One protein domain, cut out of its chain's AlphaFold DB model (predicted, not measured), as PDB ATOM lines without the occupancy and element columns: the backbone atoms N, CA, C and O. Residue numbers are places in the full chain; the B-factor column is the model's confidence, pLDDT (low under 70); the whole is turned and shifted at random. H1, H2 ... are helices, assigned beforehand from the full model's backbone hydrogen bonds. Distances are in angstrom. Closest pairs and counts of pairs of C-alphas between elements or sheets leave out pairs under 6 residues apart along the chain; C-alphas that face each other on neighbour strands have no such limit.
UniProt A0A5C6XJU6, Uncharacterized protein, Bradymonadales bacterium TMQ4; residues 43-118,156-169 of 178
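What this domain is: This is residues 43 to 118 and 156 to 169 of the 178 residues of an uncharacterized protein of Bradymonadales bacterium TMQ4 (UniProt A0A5C6XJU6). What shape? H2 sits between H1 and H4, H3 and H5 pair at one end, and residues 56 to 78 loop from H1 to H2. How big? The compact, all-helix printed part has 90 residues with five named helices, H1 to H5. Its radius of gyration of the C-alphas is 13.1 A, its spans 38 by 32 by 20 A.

How they stand to each other: What touches? H1, residues 45 to 55, touches H2, residues 79 to 90, at 85 to 89 alone; Lys 52 and Leu 89 have the closest C-alphas, 6.3 A. H4, residues 109 to 114, touches H2 at 83 to 87 alone. H3, residues 93 to 100, touches H5, residues 161 to 168. Backbones? Every O i to N i+4 pair is within hydrogen-bond range in H1 to H4, 3 of 4 in H5.

Where its parts are: First? H1 begins at C-alpha 45, (493.613, 515.019, 346.800). Last? H5 ends at C-alpha 168, (494.109, 494.352, 362.537).

The domain as a whole: Any cut? Residues 119 to 155 are not printed; C-alphas 118 and 156 are 23.1 A apart. Low confidence? Residues 62 to 77, 117 to 118 and 169 have pLDDT under 70.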
ATOM      1  N   GLY A  43     499.944 518.332 347.691       82.06
ATOM      2  CA  GLY A  43     498.742 519.112 348.001       82.06
ATOM      3  C   GLY A  43     497.502 518.748 347.180       82.06
ATOM      4  O   GLY A  43     496.444 519.317 347.438       82.06
ATOM      5  N   THR A  44     497.608 517.800 346.244       83.38
ATOM      6  CA  THR A  44     496.458 517.223 345.528       83.38
ATOM      7  C   THR A  44     495.706 516.214 346.391       83.38
ATOM      8  O   THR A  44     496.270 515.599 347.307       83.38
ATOM      9  N   GLN A  45     494.430 515.994 346.074       81.69
ATOM     10  CA  GLN A  45     493.613 515.019 346.800       81.69
ATOM     11  C   GLN A  45     494.099 513.579 346.566       81.69
ATOM     12  O   GLN A  45     494.146 512.781 347.506       81.69
ATOM     13  N   CYS A  46     494.563 513.258 345.352       80.44
ATOM     14  CA  CYS A  46     495.141 511.947 345.034       80.44
ATOM     15  C   CYS A  46     496.432 511.687 345.806       80.44
ATOM     16  O   CYS A  46     496.644 510.574 346.287       80.44
ATOM     17  N   ARG A  47     497.289 512.710 345.965       86.06
ATOM     18  CA  ARG A  47     498.499 512.574 346.775       86.06
ATOM     19  C   ARG A  47     498.157 512.321 348.238       86.06
ATOM     20  O   ARG A  47     498.721 511.409 348.830       86.06
ATOM     21  N   GLY A  48     497.184 513.049 348.787       88.94
ATOM     22  CA  GLY A  48     496.689 512.807 350.142       88.94
ATOM     23  C   GLY A  48     496.144 511.388 350.331       88.94
ATOM     24  O   GLY A  48     496.440 510.747 351.338       88.94
ATOM     25  N   LEU A  49     495.395 510.867 349.354       86.75
ATOM     26  CA  LEU A  49     494.887 509.495 349.394       86.75
ATOM     27  C   LEU A  49     496.016 508.458 349.274       86.75
ATOM     28  O   LEU A  49     496.011 507.481 350.019       86.75
ATOM     29  N   GLN A  50     496.999 508.673 348.391       86.56
ATOM     30  CA  GLN A  50     498.176 507.804 348.271       86.56
ATOM     31  C   GLN A  50     498.937 507.749 349.597       86.56
ATOM     32  O   GLN A  50     499.234 506.662 350.088       86.56
ATOM     33  N   ASP A  51     499.227 508.911 350.179       90.75
ATOM     34  CA  ASP A  51     499.952 509.016 351.441       90.75
ATOM     35  C   ASP A  51     499.160 508.328 352.565       90.75
ATOM     36  O   ASP A  51     499.717 507.522 353.304       90.75
ATOM     37  N   LYS A  52     497.835 508.527 352.622       91.94
ATOM     38  CA  LYS A  52     496.952 507.841 353.577       91.94
ATOM     39  C   LYS A  52     497.006 506.320 353.440       91.94
ATOM     40  O   LYS A  52     497.100 505.616 354.445       91.94
ATOM     41  N   LEU A  53     496.900 505.806 352.217       88.38
ATOM     42  CA  LEU A  53     496.928 504.369 351.963       88.38
ATOM     43  C   LEU A  53     498.296 503.788 352.311       88.38
ATOM     44  O   LEU A  53     498.359 502.761 352.977       88.38
ATOM     45  N   ASN A  54     499.382 504.471 351.959       87.38
ATOM     46  CA  ASN A  54     500.727 504.073 352.353       87.38
ATOM     47  C   ASN A  54     500.904 504.037 353.877       87.38
ATOM     48  O   ASN A  54     501.361 503.028 354.416       87.38
ATOM     49  N   ASP A  55     500.474 505.084 354.582       90.25
ATOM     50  CA  ASP A  55     500.529 505.159 356.046       90.25
ATOM     51  C   ASP A  55     499.734 504.023 356.707       90.25
ATOM     52  O   ASP A  55     500.128 503.498 357.753       90.25
ATOM     53  N   CYS A  56     498.639 503.599 356.074       89.06
ATOM     54  CA  CYS A  56     497.822 502.477 356.521       89.06
ATOM     55  C   CYS A  56     498.296 501.103 356.024       89.06
ATOM     56  O   CYS A  56     497.643 500.111 356.333       89.06
ATOM     57  N   ARG A  57     499.420 501.017 355.295       86.88
ATOM     58  CA  ARG A  57     499.905 499.784 354.642       86.88
ATOM     59  C   ARG A  57     498.858 499.162 353.708       86.88
ATOM     60  O   ARG A  57     498.647 497.957 353.672       86.88
ATOM     61  N   LEU A  58     498.194 500.026 352.959       83.38
ATOM     62  CA  LEU A  58     497.164 499.741 351.967       83.38
ATOM     63  C   LEU A  58     497.555 500.281 350.582       83.38
ATOM     64  O   LEU A  58     496.720 500.373 349.689       83.38
ATOM     65  N   GLY A  59     498.815 500.659 350.372       76.69
ATOM     66  CA  GLY A  59     499.324 501.230 349.123       76.69
ATOM     67  C   GLY A  59     499.123 500.329 347.900       76.69
ATOM     68  O   GLY A  59     499.077 500.834 346.779       76.69
ATOM     69  N   ARG A  60     498.934 499.019 348.126       74.88
ATOM     70  CA  ARG A  60     498.559 498.013 347.119       74.88
ATOM     71  C   ARG A  60     497.076 497.945 346.776       74.88
ATOM     72  O   ARG A  60     496.741 497.361 345.761       74.88
ATOM     73  N   LEU A  61     496.187 498.555 347.558       72.69
ATOM     74  CA  LEU A  61     494.767 498.625 347.182       72.69
ATOM     75  C   LEU A  61     494.546 499.405 345.889       72.69
ATOM     76  O   LEU A  61     493.535 499.279 345.212       72.69
ATOM     77  N   TRP A  62     495.515 500.247 345.573       66.62
ATOM     78  CA  TRP A  62     495.618 500.993 344.350       66.62
ATOM     79  C   TRP A  62     496.768 500.303 343.621       66.62
ATOM     80  O   TRP A  62     497.909 500.509 344.021       66.62
ATOM     81  N   THR A  63     496.525 499.406 342.659       55.56
ATOM     82  CA  THR A  63     497.599 498.625 341.996       55.56
ATOM     83  C   THR A  63     497.724 498.883 340.508       55.56
ATOM     84  O   THR A  63     498.859 498.932 340.035       55.56
ATOM     85  N   ASP A  64     496.638 499.138 339.779       58.44
ATOM     86  CA  ASP A  64     496.730 499.376 338.336       58.44
ATOM     87  C   ASP A  64     496.920 500.877 338.019       58.44
ATOM     88  O   ASP A  64     496.047 501.681 338.333       58.44
ATOM     89  N   PRO A  65     498.054 501.308 337.429       49.75
ATOM     90  CA  PRO A  65     498.280 502.695 337.013       49.75
ATOM     91  C   PRO A  65     497.560 503.091 335.715       49.75
ATOM     92  O   PRO A  65     497.496 504.278 335.418       49.75
ATOM     93  N   GLN A  66     497.112 502.123 334.911       52.50
ATOM     94  CA  GLN A  66     496.349 502.340 333.676       52.50
ATOM     95  C   GLN A  66     494.854 502.499 333.962       52.50
ATOM     96  O   GLN A  66     494.178 503.176 333.193       52.50
ATOM     97  N   ASP A  67     494.386 501.936 335.078       55.91
ATOM     98  CA  ASP A  67     493.041 502.163 335.607       55.91
ATOM     99  C   ASP A  67     493.041 503.181 336.758       55.91
ATOM    100  O   ASP A  67     492.017 503.748 337.090       55.91
ATOM    101  N   SER A  68     494.187 503.495 337.361       54.16
ATOM    102  CA  SER A  68     494.310 504.582 338.334       54.16
ATOM    103  C   SER A  68     493.664 505.862 337.793       54.16
ATOM    104  O   SER A  68     493.921 506.202 336.639       54.16
ATOM    105  N   PRO A  69     492.901 506.621 338.606       56.38
ATOM    106  CA  PRO A  69     492.254 507.815 338.098       56.38
ATOM    107  C   PRO A  69     493.325 508.740 337.522       56.38
ATOM    108  O   PRO A  69     494.326 509.032 338.194       56.38
ATOM    109  N   ASP A  70     493.103 509.189 336.286       57.62
ATOM    110  CA  ASP A  70     493.676 510.442 335.826       57.62
ATOM    111  C   ASP A  70     493.340 511.443 336.932       57.62
ATOM    112  O   ASP A  70     492.168 511.681 337.229       57.62
ATOM    113  N   CYS A  71     494.361 511.923 337.649       66.62
ATOM    114  CA  CYS A  71     494.187 512.831 338.780       66.62
ATOM    115  C   CYS A  71     493.837 514.235 338.264       66.62
ATOM    116  O   CYS A  71     494.517 515.227 338.520       66.62
ATOM    117  N   GLU A  72     492.798 514.301 337.444       63.78
ATOM    118  CA  GLU A  72     492.174 515.521 337.009       63.78
ATOM    119  C   GLU A  72     491.310 516.007 338.172       63.78
ATOM    120  O   GLU A  72     490.250 515.458 338.465       63.78
ATOM    121  N   GLU A  73     491.778 517.058 338.847       65.88
ATOM    122  CA  GLU A  73     491.080 517.721 339.958       65.88
ATOM    123  C   GLU A  73     489.623 518.091 339.605       65.88
ATOM    124  O   GLU A  73     488.771 518.150 340.487       65.88
ATOM    125  N   SER A  74     489.289 518.229 338.315       59.25
ATOM    126  CA  SER A  74     487.916 518.417 337.827       59.25
ATOM    127  C   SER A  74     486.957 517.264 338.151       59.25
ATOM    128  O   SER A  74     485.758 517.504 338.265       59.25
ATOM    129  N   TYR A  75     487.440 516.031 338.351       60.16
ATOM    130  CA  TYR A  75     486.606 514.927 338.858       60.16
ATOM    131  C   TYR A  75     486.247 515.101 340.338       60.16
ATOM    132  O   TYR A  75     485.246 514.556 340.806       60.16
ATOM    133  N   PHE A  76     487.051 515.866 341.075       58.69
ATOM    134  CA  PHE A  76     486.890 516.117 342.505       58.69
ATOM    135  C   PHE A  76     486.211 517.459 342.812       58.69
ATOM    136  O   PHE A  76     485.856 517.714 343.957       58.69
ATOM    137  N   GLU A  77     485.906 518.274 341.796       56.81
ATOM    138  CA  GLU A  77     485.079 519.488 341.929       56.81
ATOM    139  C   GLU A  77     483.607 519.192 342.304       56.81
ATOM    140  O   GLU A  77     482.802 520.109 342.484       56.81
ATOM    141  N   ASN A  78     483.237 517.917 342.441       71.12
ATOM    142  CA  ASN A  78     481.942 517.489 342.949       71.12
ATOM    143  C   ASN A  78     481.952 517.446 344.491       71.12
ATOM    144  O   ASN A  78     482.692 516.661 345.083       71.12
ATOM    145  N   GLU A  79     481.080 518.235 345.136       76.31
ATOM    146  CA  GLU A  79     480.927 518.305 346.606       76.31
ATOM    147  C   GLU A  79     480.745 516.921 347.262       76.31
ATOM    148  O   GLU A  79     481.200 516.693 348.384       76.31
ATOM    149  N   VAL A  80     480.124 515.975 346.550       78.81
ATOM    150  CA  VAL A  80     479.956 514.588 346.998       78.81
ATOM    151  C   VAL A  80     481.303 513.864 347.055       78.81
ATOM    152  O   VAL A  80     481.621 513.250 348.072       78.81
ATOM    153  N   ARG A  81     482.124 513.968 346.001       77.75
ATOM    154  CA  ARG A  81     483.430 513.290 345.937       77.75
ATOM    155  C   ARG A  81     484.421 513.850 346.945       77.75
ATOM    156  O   ARG A  81     485.133 513.065 347.569       77.75
ATOM    157  N   ASP A  82     484.436 515.166 347.134       82.75
ATOM    158  CA  ASP A  82     485.265 515.820 348.152       82.75
ATOM    159  C   ASP A  82     484.900 515.326 349.563       82.75
ATOM    160  O   ASP A  82     485.767 514.914 350.338       82.75
ATOM    161  N   CYS A  83     483.600 515.243 349.870       87.31
ATOM    162  CA  CYS A  83     483.118 514.667 351.125       87.31
ATOM    163  C   CYS A  83     483.565 513.207 351.298       87.31
ATOM    164  O   CYS A  83     484.098 512.836 352.350       87.31
ATOM    165  N   GLN A  84     483.392 512.377 350.266       85.12
ATOM    166  CA  GLN A  84     483.735 510.957 350.330       85.12
ATOM    167  C   GLN A  84     485.245 510.741 350.514       85.12
ATOM    168  O   GLN A  84     485.660 509.896 351.311       85.12
ATOM    169  N   LEU A  85     486.084 511.533 349.838       85.88
ATOM    170  CA  LEU A  85     487.529 511.548 350.073       85.88
ATOM    171  C   LEU A  85     487.869 511.977 351.498       85.88
ATOM    172  O   LEU A  85     488.671 511.314 352.158       85.88
ATOM    173  N   GLY A  86     487.211 513.018 352.009       89.19
ATOM    174  CA  GLY A  86     487.341 513.445 353.400       89.19
ATOM    175  C   GLY A  86     487.071 512.311 354.394       89.19
ATOM    176  O   GLY A  86     487.836 512.133 355.346       89.19
ATOM    177  N   CYS A  87     486.045 511.489 354.144       90.81
ATOM    178  CA  CYS A  87     485.741 510.320 354.970       90.81
ATOM    179  C   CYS A  87     486.909 509.330 355.046       90.81
ATOM    180  O   CYS A  87     487.261 508.880 356.134       90.81
ATOM    181  N   MET A  88     487.539 509.008 353.917       88.81
ATOM    182  CA  MET A  88     488.642 508.042 353.887       88.81
ATOM    183  C   MET A  88     489.935 508.609 354.467       88.81
ATOM    184  O   MET A  88     490.633 507.918 355.209       88.81
ATOM    185  N   LEU A  89     490.240 509.877 354.185       90.56
ATOM    186  CA  LEU A  89     491.421 510.547 354.730       90.56
ATOM    187  C   LEU A  89     491.355 510.642 356.261       90.56
ATOM    188  O   LEU A  89     492.369 510.451 356.940       90.56
ATOM    189  N   ASN A  90     490.159 510.866 356.814       92.75
ATOM    190  CA  ASN A  90     489.945 511.006 358.253       92.75
ATOM    191  C   ASN A  90     489.639 509.681 358.987       92.75
ATOM    192  O   ASN A  90     489.650 509.653 360.216       92.75
ATOM    193  N   ALA A  91     489.387 508.580 358.270       91.69
ATOM    194  CA  ALA A  91     489.151 507.265 358.870       91.69
ATOM    195  C   ALA A  91     490.390 506.732 359.613       91.69
ATOM    196  O   ALA A  91     491.532 507.054 359.271       91.69
ATOM    197  N   THR A  92     490.195 505.869 360.614       92.62
ATOM    198  CA  THR A  92     491.305 505.077 361.171       92.62
ATOM    199  C   THR A  92     491.796 504.074 360.123       92.62
ATOM    200  O   THR A  92     491.041 503.686 359.232       92.62
ATOM    201  N   CYS A  93     493.053 503.628 360.208       90.00
ATOM    202  CA  CYS A  93     493.551 502.616 359.269       90.00
ATOM    203  C   CYS A  93     492.806 501.282 359.390       90.00
ATOM    204  O   CYS A  93     492.647 500.596 358.384       90.00
ATOM    205  N   GLU A  94     492.310 500.956 360.591       87.62
ATOM    206  CA  GLU A  94     491.450 499.794 360.822       87.62
ATOM    207  C   GLU A  94     490.080 499.944 360.134       87.62
ATOM    208  O   GLU A  94     489.632 499.067 359.404       87.62
ATOM    209  N   ALA A  95     489.401 501.080 360.309       88.12
ATOM    210  CA  ALA A  95     488.111 501.286 359.656       88.12
ATOM    211  C   ALA A  95     488.260 501.328 358.128       88.12
ATOM    212  O   ALA A  95     487.436 500.770 357.398       88.12
ATOM    213  N   LEU A  96     489.326 501.972 357.640       87.94
ATOM    214  CA  LEU A  96     489.590 502.134 356.215       87.94
ATOM    215  C   LEU A  96     489.826 500.789 355.528       87.94
ATOM    216  O   LEU A  96     489.118 500.469 354.576       87.94
ATOM    217  N   GLY A  97     490.768 499.979 356.011       86.44
ATOM    218  CA  GLY A  97     491.059 498.709 355.352       86.44
ATOM    219  C   GLY A  97     489.975 497.653 355.570       86.44
ATOM    220  O   GLY A  97     489.623 496.981 354.609       86.44
ATOM    221  N   ARG A  98     489.312 497.593 356.739       85.19
ATOM    222  CA  ARG A  98     488.129 496.729 356.915       85.19
ATOM    223  C   ARG A  98     487.018 497.070 355.919       85.19
ATOM    224  O   ARG A  98     486.362 496.170 355.397       85.19
ATOM    225  N   SER A  99     486.815 498.361 355.645       83.94
ATOM    226  CA  SER A  99     485.826 498.822 354.662       83.94
ATOM    227  C   SER A  99     486.223 498.472 353.234       83.94
ATOM    228  O   SER A  99     485.380 497.987 352.490       83.94
ATOM    229  N   LEU A 100     487.485 498.699 352.858       81.94
ATOM    230  CA  LEU A 100     487.977 498.437 351.502       81.94
ATOM    231  C   LEU A 100     488.128 496.934 351.209       81.94
ATOM    232  O   LEU A 100     487.949 496.513 350.073       81.94
ATOM    233  N   CYS A 101     488.399 496.121 352.230       81.00
ATOM    234  CA  CYS A 101     488.534 494.667 352.128       81.00
ATOM    235  C   CYS A 101     487.256 493.894 352.476       81.00
ATOM    236  O   CYS A 101     487.267 492.669 352.492       81.00
ATOM    237  N   SER A 102     486.139 494.580 352.742       79.25
ATOM    238  CA  SER A 102     484.852 493.949 353.083       79.25
ATOM    239  C   SER A 102     484.885 493.012 354.308       79.25
ATOM    240  O   SER A 102     484.062 492.106 354.424       79.25
ATOM    241  N   LEU A 103     485.763 493.277 355.281       76.94
ATOM    242  CA  LEU A 103     486.032 492.410 356.444       76.94
ATOM    243  C   LEU A 103     485.114 492.663 357.664       76.94
ATOM    244  O   LEU A 103     485.384 492.203 358.772       76.94
ATOM    245  N   GLY A 104     484.019 493.418 357.509       74.50
ATOM    246  CA  GLY A 104     483.113 493.748 358.628       74.50
ATOM    247  C   GLY A 104     483.696 494.765 359.627       74.50
ATOM    248  O   GLY A 104     484.666 495.438 359.317       74.50
ATOM    249  N   GLY A 105     483.092 494.936 360.810       76.94
ATOM    250  CA  GLY A 105     483.570 495.885 361.841       76.94
ATOM    251  C   GLY A 105     483.122 497.345 361.654       76.94
ATOM    252  O   GLY A 105     482.123 497.605 360.984       76.94
ATOM    253  N   GLU A 106     483.823 498.300 362.287       76.56
ATOM    254  CA  GLU A 106     483.559 499.740 362.113       76.56
ATOM    255  C   GLU A 106     483.889 500.144 360.670       76.56
ATOM    256  O   GLU A 106     485.048 500.149 360.259       76.56
ATOM    257  N   ARG A 107     482.853 500.441 359.879       80.44
ATOM    258  CA  ARG A 107     482.988 500.771 358.458       80.44
ATOM    259  C   ARG A 107     482.966 502.282 358.239       80.44
ATOM    260  O   ARG A 107     482.179 503.003 358.845       80.44
ATOM    261  N   VAL A 108     483.720 502.747 357.247       85.62
ATOM    262  CA  VAL A 108     483.661 504.122 356.712       85.62
ATOM    263  C   VAL A 108     482.318 504.388 356.001       85.62
ATOM    264  O   VAL A 108     481.995 505.528 355.672       85.62
ATOM    265  N   SER A 109     481.484 503.356 355.808       76.12
ATOM    266  CA  SER A 109     480.193 503.413 355.109       76.12
ATOM    267  C   SER A 109     479.219 504.445 355.673       76.12
ATOM    268  O   SER A 109     478.489 505.052 354.897       76.12
ATOM    269  N   ASP A 110     479.201 504.683 356.988       82.12
ATOM    270  CA  ASP A 110     478.311 505.696 357.572       82.12
ATOM    271  C   ASP A 110     478.706 507.120 357.179       82.12
ATOM    272  O   ASP A 110     477.836 507.948 356.908       82.12
ATOM    273  N   CYS A 111     480.010 507.393 357.102       86.75
ATOM    274  CA  CYS A 111     480.514 508.672 356.622       86.75
ATOM    275  C   CYS A 111     480.248 508.824 355.120       86.75
ATOM    276  O   CYS A 111     479.693 509.835 354.701       86.75
ATOM    277  N   LEU A 112     480.551 507.794 354.320       83.25
ATOM    278  CA  LEU A 112     480.309 507.815 352.870       83.25
ATOM    279  C   LEU A 112     478.824 508.014 352.541       83.25
ATOM    280  O   LEU A 112     478.490 508.801 351.662       83.25
ATOM    281  N   ARG A 113     477.926 507.369 353.292       76.75
ATOM    282  CA  ARG A 113     476.475 507.550 353.158       76.75
ATOM    283  C   ARG A 113     476.031 508.970 353.504       76.75
ATOM    284  O   ARG A 113     475.061 509.442 352.934       76.75
ATOM    285  N   ALA A 114     476.713 509.662 354.415       84.56
ATOM    286  CA  ALA A 114     476.386 511.051 354.742       84.56
ATOM    287  C   ALA A 114     476.746 512.037 353.615       84.56
ATOM    288  O   ALA A 114     476.226 513.153 353.604       84.56
ATOM    289  N   CYS A 115     477.612 511.632 352.681       83.75
ATOM    290  CA  CYS A 115     477.994 512.435 351.523       83.75
ATOM    291  C   CYS A 115     476.974 512.380 350.379       83.75
ATOM    292  O   CYS A 115     477.004 513.248 349.509       83.75
ATOM    293  N   GLU A 116     476.070 511.396 350.372       71.56
ATOM    294  CA  GLU A 116     475.085 511.195 349.309       71.56
ATOM    295  C   GLU A 116     473.637 511.256 349.822       71.56
ATOM    296  O   GLU A 116     473.365 510.952 350.983       71.56
ATOM    297  N   PRO A 117     472.666 511.641 348.974       66.69
ATOM    298  CA  PRO A 117     471.254 511.453 349.289       66.69
ATOM    299  C   PRO A 117     470.895 509.958 349.346       66.69
ATOM    300  O   PRO A 117     471.486 509.151 348.631       66.69
ATOM    301  N   ASP A 118     469.891 509.595 350.154       67.88
ATOM    302  CA  ASP A 118     469.381 508.218 350.239       67.88
ATOM    303  C   ASP A 118     469.042 507.674 348.835       67.88
ATOM    304  O   ASP A 118     468.132 508.180 348.166       67.88
ATOM    305  N   LEU A 156     490.077 501.123 343.561       73.94
ATOM    306  CA  LEU A 156     490.471 500.603 344.865       73.94
ATOM    307  C   LEU A 156     489.936 499.183 345.021       73.94
ATOM    308  O   LEU A 156     488.738 498.982 345.200       73.94
ATOM    309  N   PHE A 157     490.836 498.207 344.991       70.50
ATOM    310  CA  PHE A 157     490.505 496.801 345.167       70.50
ATOM    311  C   PHE A 157     491.363 496.183 346.265       70.50
ATOM    312  O   PHE A 157     492.575 496.384 346.305       70.50
ATOM    313  N   CYS A 158     490.747 495.398 347.150       77.25
ATOM    314  CA  CYS A 158     491.499 494.633 348.136       77.25
ATOM    315  C   CYS A 158     492.096 493.365 347.545       77.25
ATOM    316  O   CYS A 158     491.422 492.351 347.407       77.25
ATOM    317  N   GLU A 159     493.383 493.452 347.208       72.69
ATOM    318  CA  GLU A 159     494.146 492.345 346.630       72.69
ATOM    319  C   GLU A 159     494.521 491.272 347.666       72.69
ATOM    320  O   GLU A 159     494.618 490.100 347.309       72.69
ATOM    321  N   ASP A 160     494.685 491.654 348.938       76.94
ATOM    322  CA  ASP A 160     495.119 490.756 350.015       76.94
ATOM    323  C   ASP A 160     494.333 491.013 351.322       76.94
ATOM    324  O   ASP A 160     494.788 491.756 352.200       76.94
ATOM    325  N   PRO A 161     493.102 490.476 351.439       79.62
ATOM    326  CA  PRO A 161     492.285 490.625 352.643       79.62
ATOM    327  C   PRO A 161     492.876 489.886 353.851       79.62
ATOM    328  O   PRO A 161     492.755 490.393 354.965       79.62
ATOM    329  N   ASP A 162     493.552 488.754 353.629       79.38
ATOM    330  CA  ASP A 162     494.155 487.928 354.683       79.38
ATOM    331  C   ASP A 162     495.300 488.691 355.371       79.38
ATOM    332  O   ASP A 162     495.329 488.800 356.597       79.38
ATOM    333  N   PHE A 163     496.187 489.331 354.592       77.56
ATOM    334  CA  PHE A 163     497.247 490.196 355.131       77.56
ATOM    335  C   PHE A 163     496.693 491.306 356.027       77.56
ATOM    336  O   PHE A 163     497.299 491.688 357.034       77.56
ATOM    337  N   TYR A 164     495.550 491.866 355.638       78.31
ATOM    338  CA  TYR A 164     494.932 492.933 356.396       78.31
ATOM    339  C   TYR A 164     494.272 492.424 357.683       78.31
ATOM    340  O   TYR A 164     494.423 493.062 358.729       78.31
ATOM    341  N   GLU A 165     493.550 491.304 357.612       76.81
ATOM    342  CA  GLU A 165     492.916 490.670 358.768       76.81
ATOM    343  C   GLU A 165     493.970 490.354 359.836       76.81
ATOM    344  O   GLU A 165     493.909 490.947 360.912       76.81
ATOM    345  N   ASP A 166     495.031 489.619 359.490       79.56
ATOM    346  CA  ASP A 166     496.132 489.248 360.398       79.56
ATOM    347  C   ASP A 166     496.765 490.448 361.131       79.56
ATOM    348  O   ASP A 166     497.283 490.334 362.244       79.56
ATOM    349  N   ARG A 167     496.756 491.637 360.518       75.44
ATOM    350  CA  ARG A 167     497.344 492.841 361.113       75.44
ATOM    351  C   ARG A 167     496.407 493.582 362.070       75.44
ATOM    352  O   ARG A 167     496.895 494.264 362.978       75.44
ATOM    353  N   TYR A 168     495.100 493.529 361.834       71.12
ATOM    354  CA  TYR A 168     494.109 494.352 362.537       71.12
ATOM    355  C   TYR A 168     493.110 493.547 363.377       71.12
ATOM    356  O   TYR A 168     492.369 494.145 364.157       71.12
ATOM    357  N   THR A 169     493.099 492.220 363.286       67.81
ATOM    358  CA  THR A 169     492.519 491.341 364.305       67.81
ATOM    359  C   THR A 169     493.649 490.815 365.184       67.81
ATOM    360  O   THR A 169     494.436 489.999 364.716       67.81
TER     361      THR A 169